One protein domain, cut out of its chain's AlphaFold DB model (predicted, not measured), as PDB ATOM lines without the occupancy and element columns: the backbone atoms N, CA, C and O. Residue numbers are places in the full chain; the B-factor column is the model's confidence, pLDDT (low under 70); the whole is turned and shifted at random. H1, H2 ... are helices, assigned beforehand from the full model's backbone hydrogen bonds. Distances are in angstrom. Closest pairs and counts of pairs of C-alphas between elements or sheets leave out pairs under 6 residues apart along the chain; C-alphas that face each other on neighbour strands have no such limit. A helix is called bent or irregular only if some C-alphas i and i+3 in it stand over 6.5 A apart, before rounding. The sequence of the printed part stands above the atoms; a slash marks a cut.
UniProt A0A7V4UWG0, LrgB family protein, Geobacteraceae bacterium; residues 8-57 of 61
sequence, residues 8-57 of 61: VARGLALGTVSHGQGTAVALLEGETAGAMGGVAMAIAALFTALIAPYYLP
ATOM      1  N   VAL A   8     150.813 113.983 164.277       97.19
ATOM      2  CA  VAL A   8     150.324 114.051 165.661       97.19
ATOM      3  C   VAL A   8     149.545 115.342 165.883       97.19
ATOM      4  O   VAL A   8     148.400 115.307 166.324       97.19
ATOM      5  N   ALA A   9     150.133 116.483 165.514       96.06
ATOM      6  CA  ALA A   9     149.476 117.782 165.651       96.06
ATOM      7  C   ALA A   9     148.199 117.873 164.798       96.06
ATOM      8  O   ALA A   9     147.208 118.463 165.225       96.06
ATOM      9  N   ARG A  10     148.209 117.266 163.603       95.31
ATOM     10  CA  ARG A  10     147.030 117.186 162.731       95.31
ATOM     11  C   ARG A  10     145.914 116.364 163.352       95.31
ATOM     12  O   ARG A  10     144.792 116.854 163.426       95.31
ATOM     13  N   GLY A  11     146.246 115.166 163.829       95.75
ATOM     14  CA  GLY A  11     145.316 114.277 164.507       95.75
ATOM     15  C   GLY A  11     144.674 114.938 165.716       95.75
ATOM     16  O   GLY A  11     143.452 115.021 165.789       95.75
ATOM     17  N   LEU A  12     145.489 115.509 166.607       95.81
ATOM     18  CA  LEU A  12     145.003 116.211 167.797       95.81
ATOM     19  C   LEU A  12     144.041 117.349 167.445       95.81
ATOM     20  O   LEU A  12     142.967 117.446 168.034       95.81
ATOM     21  N   ALA A  13     144.403 118.191 166.476       94.31
ATOM     22  CA  ALA A  13     143.571 119.313 166.062       94.31
ATOM     23  C   ALA A  13     142.245 118.852 165.442       94.31
ATOM     24  O   ALA A  13     141.197 119.362 165.819       94.31
ATOM     25  N   LEU A  14     142.268 117.875 164.527       94.50
ATOM     26  CA  LEU A  14     141.047 117.345 163.907       94.50
ATOM     27  C   LEU A  14     140.142 116.640 164.920       94.50
ATOM     28  O   LEU A  14     138.930 116.840 164.888       94.50
ATOM     29  N   GLY A  15     140.721 115.843 165.820       93.44
ATOM     30  CA  GLY A  15     139.972 115.098 166.831       93.44
ATOM     31  C   GLY A  15     139.372 115.976 167.931       93.44
ATOM     32  O   GLY A  15     138.338 115.622 168.487       93.44
ATOM     33  N   THR A  16     139.976 117.132 168.234       92.00
ATOM     34  CA  THR A  16     139.445 118.062 169.250       92.00
ATOM     35  C   THR A  16     138.334 118.971 168.724       92.00
ATOM     36  O   THR A  16     137.371 119.205 169.447       92.00
ATOM     37  N   VAL A  17     138.434 119.492 167.494       89.56
ATOM     38  CA  VAL A  17     137.501 120.533 166.999       89.56
ATOM     39  C   VAL A  17     136.344 120.016 166.142       89.56
ATOM     40  O   VAL A  17     135.379 120.747 165.936       89.56
ATOM     41  N   SER A  18     136.413 118.778 165.642       81.56
ATOM     42  CA  SER A  18     135.534 118.325 164.550       81.56
ATOM     43  C   SER A  18     134.674 117.101 164.888       81.56
ATOM     44  O   SER A  18     134.196 116.416 163.977       81.56
ATOM     45  N   HIS A  19     134.474 116.804 166.178       82.44
ATOM     46  CA  HIS A  19     133.759 115.604 166.636       82.44
ATOM     47  C   HIS A  19     134.394 114.304 166.074       82.44
ATOM     48  O   HIS A  19     135.504 114.319 165.538       82.44
ATOM     49  N   GLY A  20     133.704 113.161 166.159       87.62
ATOM     50  CA  GLY A  20     134.234 111.891 165.629       87.62
ATOM     51  C   GLY A  20     134.531 111.901 164.123       87.62
ATOM     52  O   GLY A  20     135.409 111.177 163.652       87.62
ATOM     53  N   GLN A  21     133.859 112.770 163.364       94.06
ATOM     54  CA  GLN A  21     134.055 112.892 161.921       94.06
ATOM     55  C   GLN A  21     135.463 113.400 161.568       94.06
ATOM     56  O   GLN A  21     136.059 112.930 160.601       94.06
ATOM     57  N   GLY A  22     136.040 114.304 162.371       92.81
ATOM     58  CA  GLY A  22     137.423 114.760 162.190       92.81
ATOM     59  C   GLY A  22     138.452 113.657 162.357       92.81
ATOM     60  O   GLY A  22     139.394 113.576 161.576       92.81
ATOM     61  N   THR A  23     138.250 112.785 163.343       93.88
ATOM     62  CA  THR A  23     139.111 111.623 163.581       93.88
ATOM     63  C   THR A  23     139.058 110.640 162.414       93.88
ATOM     64  O   THR A  23     140.100 110.141 161.993       93.88
ATOM     65  N   ALA A  24     137.874 110.417 161.831       95.25
ATOM     66  CA  ALA A  24     137.733 109.598 160.627       95.25
ATOM     67  C   ALA A  24     138.498 110.203 159.437       95.25
ATOM     68  O   ALA A  24     139.212 109.487 158.742       95.25
ATOM     69  N   VAL A  25     138.424 111.525 159.244       94.25
ATOM     70  CA  VAL A  25     139.211 112.221 158.210       94.25
ATOM     71  C   VAL A  25     140.712 112.130 158.494       94.25
ATOM     72  O   VAL A  25     141.478 111.831 157.586       94.25
ATOM     73  N   ALA A  26     141.148 112.312 159.743       94.94
ATOM     74  CA  ALA A  26     142.554 112.193 160.131       94.94
ATOM     75  C   ALA A  26     143.111 110.783 159.870       94.94
ATOM     76  O   ALA A  26     144.269 110.642 159.491       94.94
ATOM     77  N   LEU A  27     142.284 109.744 160.027       95.81
ATOM     78  CA  LEU A  27     142.664 108.362 159.734       95.81
ATOM     79  C   LEU A  27     142.907 108.133 158.236       95.81
ATOM     80  O   LEU A  27     143.854 107.437 157.879       95.81
ATOM     81  N   LEU A  28     142.114 108.769 157.364       96.25
ATOM     82  CA  LEU A  28     142.348 108.756 155.913       96.25
ATOM     83  C   LEU A  28     143.661 109.459 155.532       96.25
ATOM     84  O   LEU A  28     144.270 109.131 154.518       96.25
ATOM     85  N   GLU A  29     144.101 110.424 156.341       93.31
ATOM     86  CA  GLU A  29     145.359 111.151 156.146       93.31
ATOM     87  C   GLU A  29     146.585 110.386 156.678       93.31
ATOM     88  O   GLU A  29     147.715 110.719 156.314       93.31
ATOM     89  N   GLY A  30     146.377 109.376 157.527       96.00
ATOM     90  CA  GLY A  30     147.408 108.471 158.020       96.00
ATOM     91  C   GLY A  30     147.106 107.903 159.406       96.00
ATOM     92  O   GLY A  30     146.455 108.535 160.237       96.00
ATOM     93  N   GLU A  31     147.653 106.722 159.691       97.31
ATOM     94  CA  GLU A  31     147.390 105.979 160.931       97.31
ATOM     95  C   GLU A  31     147.737 106.784 162.190       97.31
ATOM     96  O   GLU A  31     146.923 106.893 163.102       97.31
ATOM     97  N   THR A  32     148.904 107.441 162.218       97.62
ATOM     98  CA  THR A  32     149.317 108.273 163.359       97.62
ATOM     99  C   THR A  32     148.371 109.455 163.581       97.62
ATOM    100  O   THR A  32     148.068 109.793 164.722       97.62
ATOM    101  N   ALA A  33     147.884 110.091 162.512       96.75
ATOM    102  CA  ALA A  33     146.949 111.206 162.634       96.75
ATOM    103  C   ALA A  33     145.573 110.722 163.118       96.75
ATOM    104  O   ALA A  33     145.005 111.316 164.032       96.75
ATOM    105  N   GLY A  34     145.076 109.601 162.588       96.00
ATOM    106  CA  GLY A  34     143.853 108.958 163.069       96.00
ATOM    107  C   GLY A  34     143.933 108.547 164.542       96.00
ATOM    108  O   GLY A  34     143.053 108.900 165.327       96.00
ATOM    109  N   ALA A  35     145.020 107.882 164.948       97.44
ATOM    110  CA  ALA A  35     145.248 107.463 166.331       97.44
ATOM    111  C   ALA A  35     145.248 108.660 167.292       97.44
ATOM    112  O   ALA A  35     144.551 108.653 168.309       97.44
ATOM    113  N   MET A  36     145.963 109.733 166.940       97.62
ATOM    114  CA  MET A  36     146.007 110.940 167.764       97.62
ATOM    115  C   MET A  36     144.678 111.703 167.780       97.62
ATOM    116  O   MET A  36     144.343 112.302 168.801       97.62
ATOM    117  N   GLY A  37     143.888 111.645 166.704       96.38
ATOM    118  CA  GLY A  37     142.510 112.146 166.697       96.38
ATOM    119  C   GLY A  37     141.603 111.385 167.665       96.38
ATOM    120  O   GLY A  37     140.824 111.997 168.395       96.38
ATOM    121  N   GLY A  38     141.760 110.061 167.752       95.50
ATOM    122  CA  GLY A  38     141.059 109.230 168.732       95.50
ATOM    123  C   GLY A  38     141.428 109.589 170.174       95.50
ATOM    124  O   GLY A  38     140.540 109.782 171.003       95.50
ATOM    125  N   VAL A  39     142.724 109.762 170.457       96.75
ATOM    126  CA  VAL A  39     143.217 110.210 171.774       96.75
ATOM    127  C   VAL A  39     142.643 111.579 172.142       96.75
ATOM    128  O   VAL A  39     142.138 111.754 173.250       96.75
ATOM    129  N   ALA A  40     142.666 112.538 171.213       96.06
ATOM    130  CA  ALA A  40     142.077 113.860 171.419       96.06
ATOM    131  C   ALA A  40     140.588 113.784 171.787       96.06
ATOM    132  O   ALA A  40     140.157 114.420 172.749       96.06
ATOM    133  N   MET A  41     139.815 112.975 171.060       95.19
ATOM    134  CA  MET A  41     138.389 112.796 171.319       95.19
ATOM    135  C   MET A  41     138.126 112.129 172.676       95.19
ATOM    136  O   MET A  41     137.245 112.572 173.411       95.19
ATOM    137  N   ALA A  42     138.907 111.110 173.047       95.19
ATOM    138  CA  ALA A  42     138.784 110.440 174.342       95.19
ATOM    139  C   ALA A  42     139.051 111.400 175.512       95.19
ATOM    140  O   ALA A  42     138.299 111.419 176.485       95.19
ATOM    141  N   ILE A  43     140.081 112.244 175.396       95.62
ATOM    142  CA  ILE A  43     140.395 113.264 176.403       95.62
ATOM    143  C   ILE A  43     139.264 114.298 176.496       95.62
ATOM    144  O   ILE A  43     138.832 114.636 177.598       95.62
ATOM    145  N   ALA A  44     138.734 114.769 175.364       93.38
ATOM    146  CA  ALA A  44     137.609 115.703 175.353       93.38
ATOM    147  C   ALA A  44     136.348 115.103 176.004       93.38
ATOM    148  O   ALA A  44     135.674 115.773 176.791       93.38
ATOM    149  N   ALA A  45     136.054 113.828 175.730       93.44
ATOM    150  CA  ALA A  45     134.944 113.104 176.342       93.44
ATOM    151  C   ALA A  45     135.138 112.932 177.852       93.44
ATOM    152  O   ALA A  45     134.192 113.132 178.608       93.44
ATOM    153  N   LEU A  46     136.361 112.636 178.302       96.44
ATOM    154  CA  LEU A  46     136.696 112.549 179.723       96.44
ATOM    155  C   LEU A  46     136.434 113.879 180.439       96.44
ATOM    156  O   LEU A  46     135.734 113.901 181.448       96.44
ATOM    157  N   PHE A  47     136.940 114.993 179.902       95.19
ATOM    158  CA  PHE A  47     136.671 116.313 180.477       95.19
ATOM    159  C   PHE A  47     135.179 116.631 180.480       95.19
ATOM    160  O   PHE A  47     134.657 117.093 181.489       95.19
ATOM    161  N   THR A  48     134.477 116.331 179.388       94.06
ATOM    162  CA  THR A  48     133.025 116.523 179.309       94.06
ATOM    163  C   THR A  48     132.298 115.704 180.372       94.06
ATOM    164  O   THR A  48     131.452 116.249 181.067       94.06
ATOM    165  N   ALA A  49     132.646 114.432 180.560       96.00
ATOM    166  CA  ALA A  49     132.022 113.557 181.549       96.00
ATOM    167  C   ALA A  49     132.250 114.036 182.991       96.00
ATOM    168  O   ALA A  49     131.361 113.897 183.828       96.00
ATOM    169  N   LEU A  50     133.417 114.622 183.274       96.75
ATOM    170  CA  LEU A  50     133.721 115.202 184.582       96.75
ATOM    171  C   LEU A  50     132.996 116.530 184.804       96.75
ATOM    172  O   LEU A  50     132.517 116.784 185.898       96.75
ATOM    173  N   ILE A  51     132.917 117.383 183.784       95.88
ATOM    174  CA  ILE A  51     132.397 118.749 183.901       95.88
ATOM    175  C   ILE A  51     130.866 118.767 183.814       95.88
ATOM    176  O   ILE A  51     130.211 119.403 184.637       95.88
ATOM    177  N   ALA A  52     130.283 118.048 182.853       95.00
ATOM    178  CA  ALA A  52     128.852 118.052 182.566       95.00
ATOM    179  C   ALA A  52     127.943 117.908 183.802       95.00
ATOM    180  O   ALA A  52     127.061 118.754 183.935       95.00
ATOM    181  N   PRO A  53     128.125 116.946 184.734       93.31
ATOM    182  CA  PRO A  53     127.200 116.779 185.860       93.31
ATOM    183  C   PRO A  53     127.130 117.993 186.800       93.31
ATOM    184  O   PRO A  53     126.110 118.184 187.452       93.31
ATOM    185  N   TYR A  54     128.171 118.828 186.857       93.50
ATOM    186  CA  TYR A  54     128.175 120.034 187.692       93.50
ATOM    187  C   TYR A  54     127.465 121.217 187.032       93.50
ATOM    188  O   TYR A  54     126.880 122.044 187.727       93.50
ATOM    189  N   TYR A  55     127.509 121.305 185.700       92.75
ATOM    190  CA  TYR A  55     126.913 122.418 184.953       92.75
ATOM    191  C   TYR A  55     125.503 122.111 184.455       92.75
ATOM    192  O   TYR A  55     124.706 123.030 184.301       92.75
ATOM    193  N   LEU A  56     125.157 120.841 184.235       92.31
ATOM    194  CA  LEU A  56     123.829 120.448 183.763       92.31
ATOM    195  C   LEU A  56     122.681 120.962 184.662       92.31
ATOM    196  O   LEU A  56     121.715 121.473 184.100       92.31
ATOM    197  N   PRO A  57     122.783 120.944 186.011       90.38
ATOM    198  CA  PRO A  57     121.751 121.489 186.902       90.38
ATOM    199  C   PRO A  57     121.577 123.012 186.828       90.38
ATOM    200  O   PRO A  57     120.589 123.535 187.321       90.38
TER     201      PRO A  57
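Overview. This is residues 8 to 57 of the 61 residues of the protein "LrgB family protein" of Geobacteraceae bacterium (UniProt A0A7V4UWG0). Two short helices, H1 and H2, pack side by side with the first part of one long helix, H3, in a small up-and-down bundle, each helix running against the one before it. The end of H3, residues 46 to 57, sticks out of this compact body as a kinked arm and makes much of the length. The printed part has 50 residues with three named helices, in the order H1, H2, H3, and no named strand; the class is all helix. It is only just loose, close to compact, with a radius of gyration of the C-alphas of 11.9 A and spans of 40 by 14 by 11 A.

Arrangement. Start with H1, residues 8 to 17, which touches H2, residues 19 to 29; their closest C-alphas, Leu 14 and Gly 22, are 4.8 A apart. This helical hairpin has a shallow tilt of 27 degrees, opposite ways. H2 then touches residues 33 to 41 of H3, residues 31 to 57, in a second helical hairpin; look at their closest C-alphas, Leu 27 and Gly 34, 3.6 A apart. The tilt is a shallow 7 degrees, opposite ways. H1 touches H3 at residues 32 to 44, the closest C-alphas being Gly 15 and Gly 37 at 3.9 A. They run the same way at a shallow tilt of 34 degrees, only just short of steep. Every O i to N i+4 pair is within hydrogen-bond range in H1, 6 of 7 are in H2 and 20 of 23 in H3.

Along the chain. Find C-alpha 8 at (150.324, 114.051, 165.661); from there H1 runs 14.4 A to C-alpha 17. H2 covers 16.3 A. H3 begins at C-alpha 31, (147.390, 105.979, 160.931), and runs 39.7 A to C-alpha 57 at (121.751, 121.489, 186.902). It has a kink of 42 degrees near residue 51 and is only just irregular: C-alphas 50 and 53 are 6.8 A apart.

Size, cuts and confidence. The two C-alphas farthest apart, Gly 30 and Pro 57, are 40.8 A from each other. Both links are tight, the printed part has no cut, and no printed residue is under 70 in pLDDT.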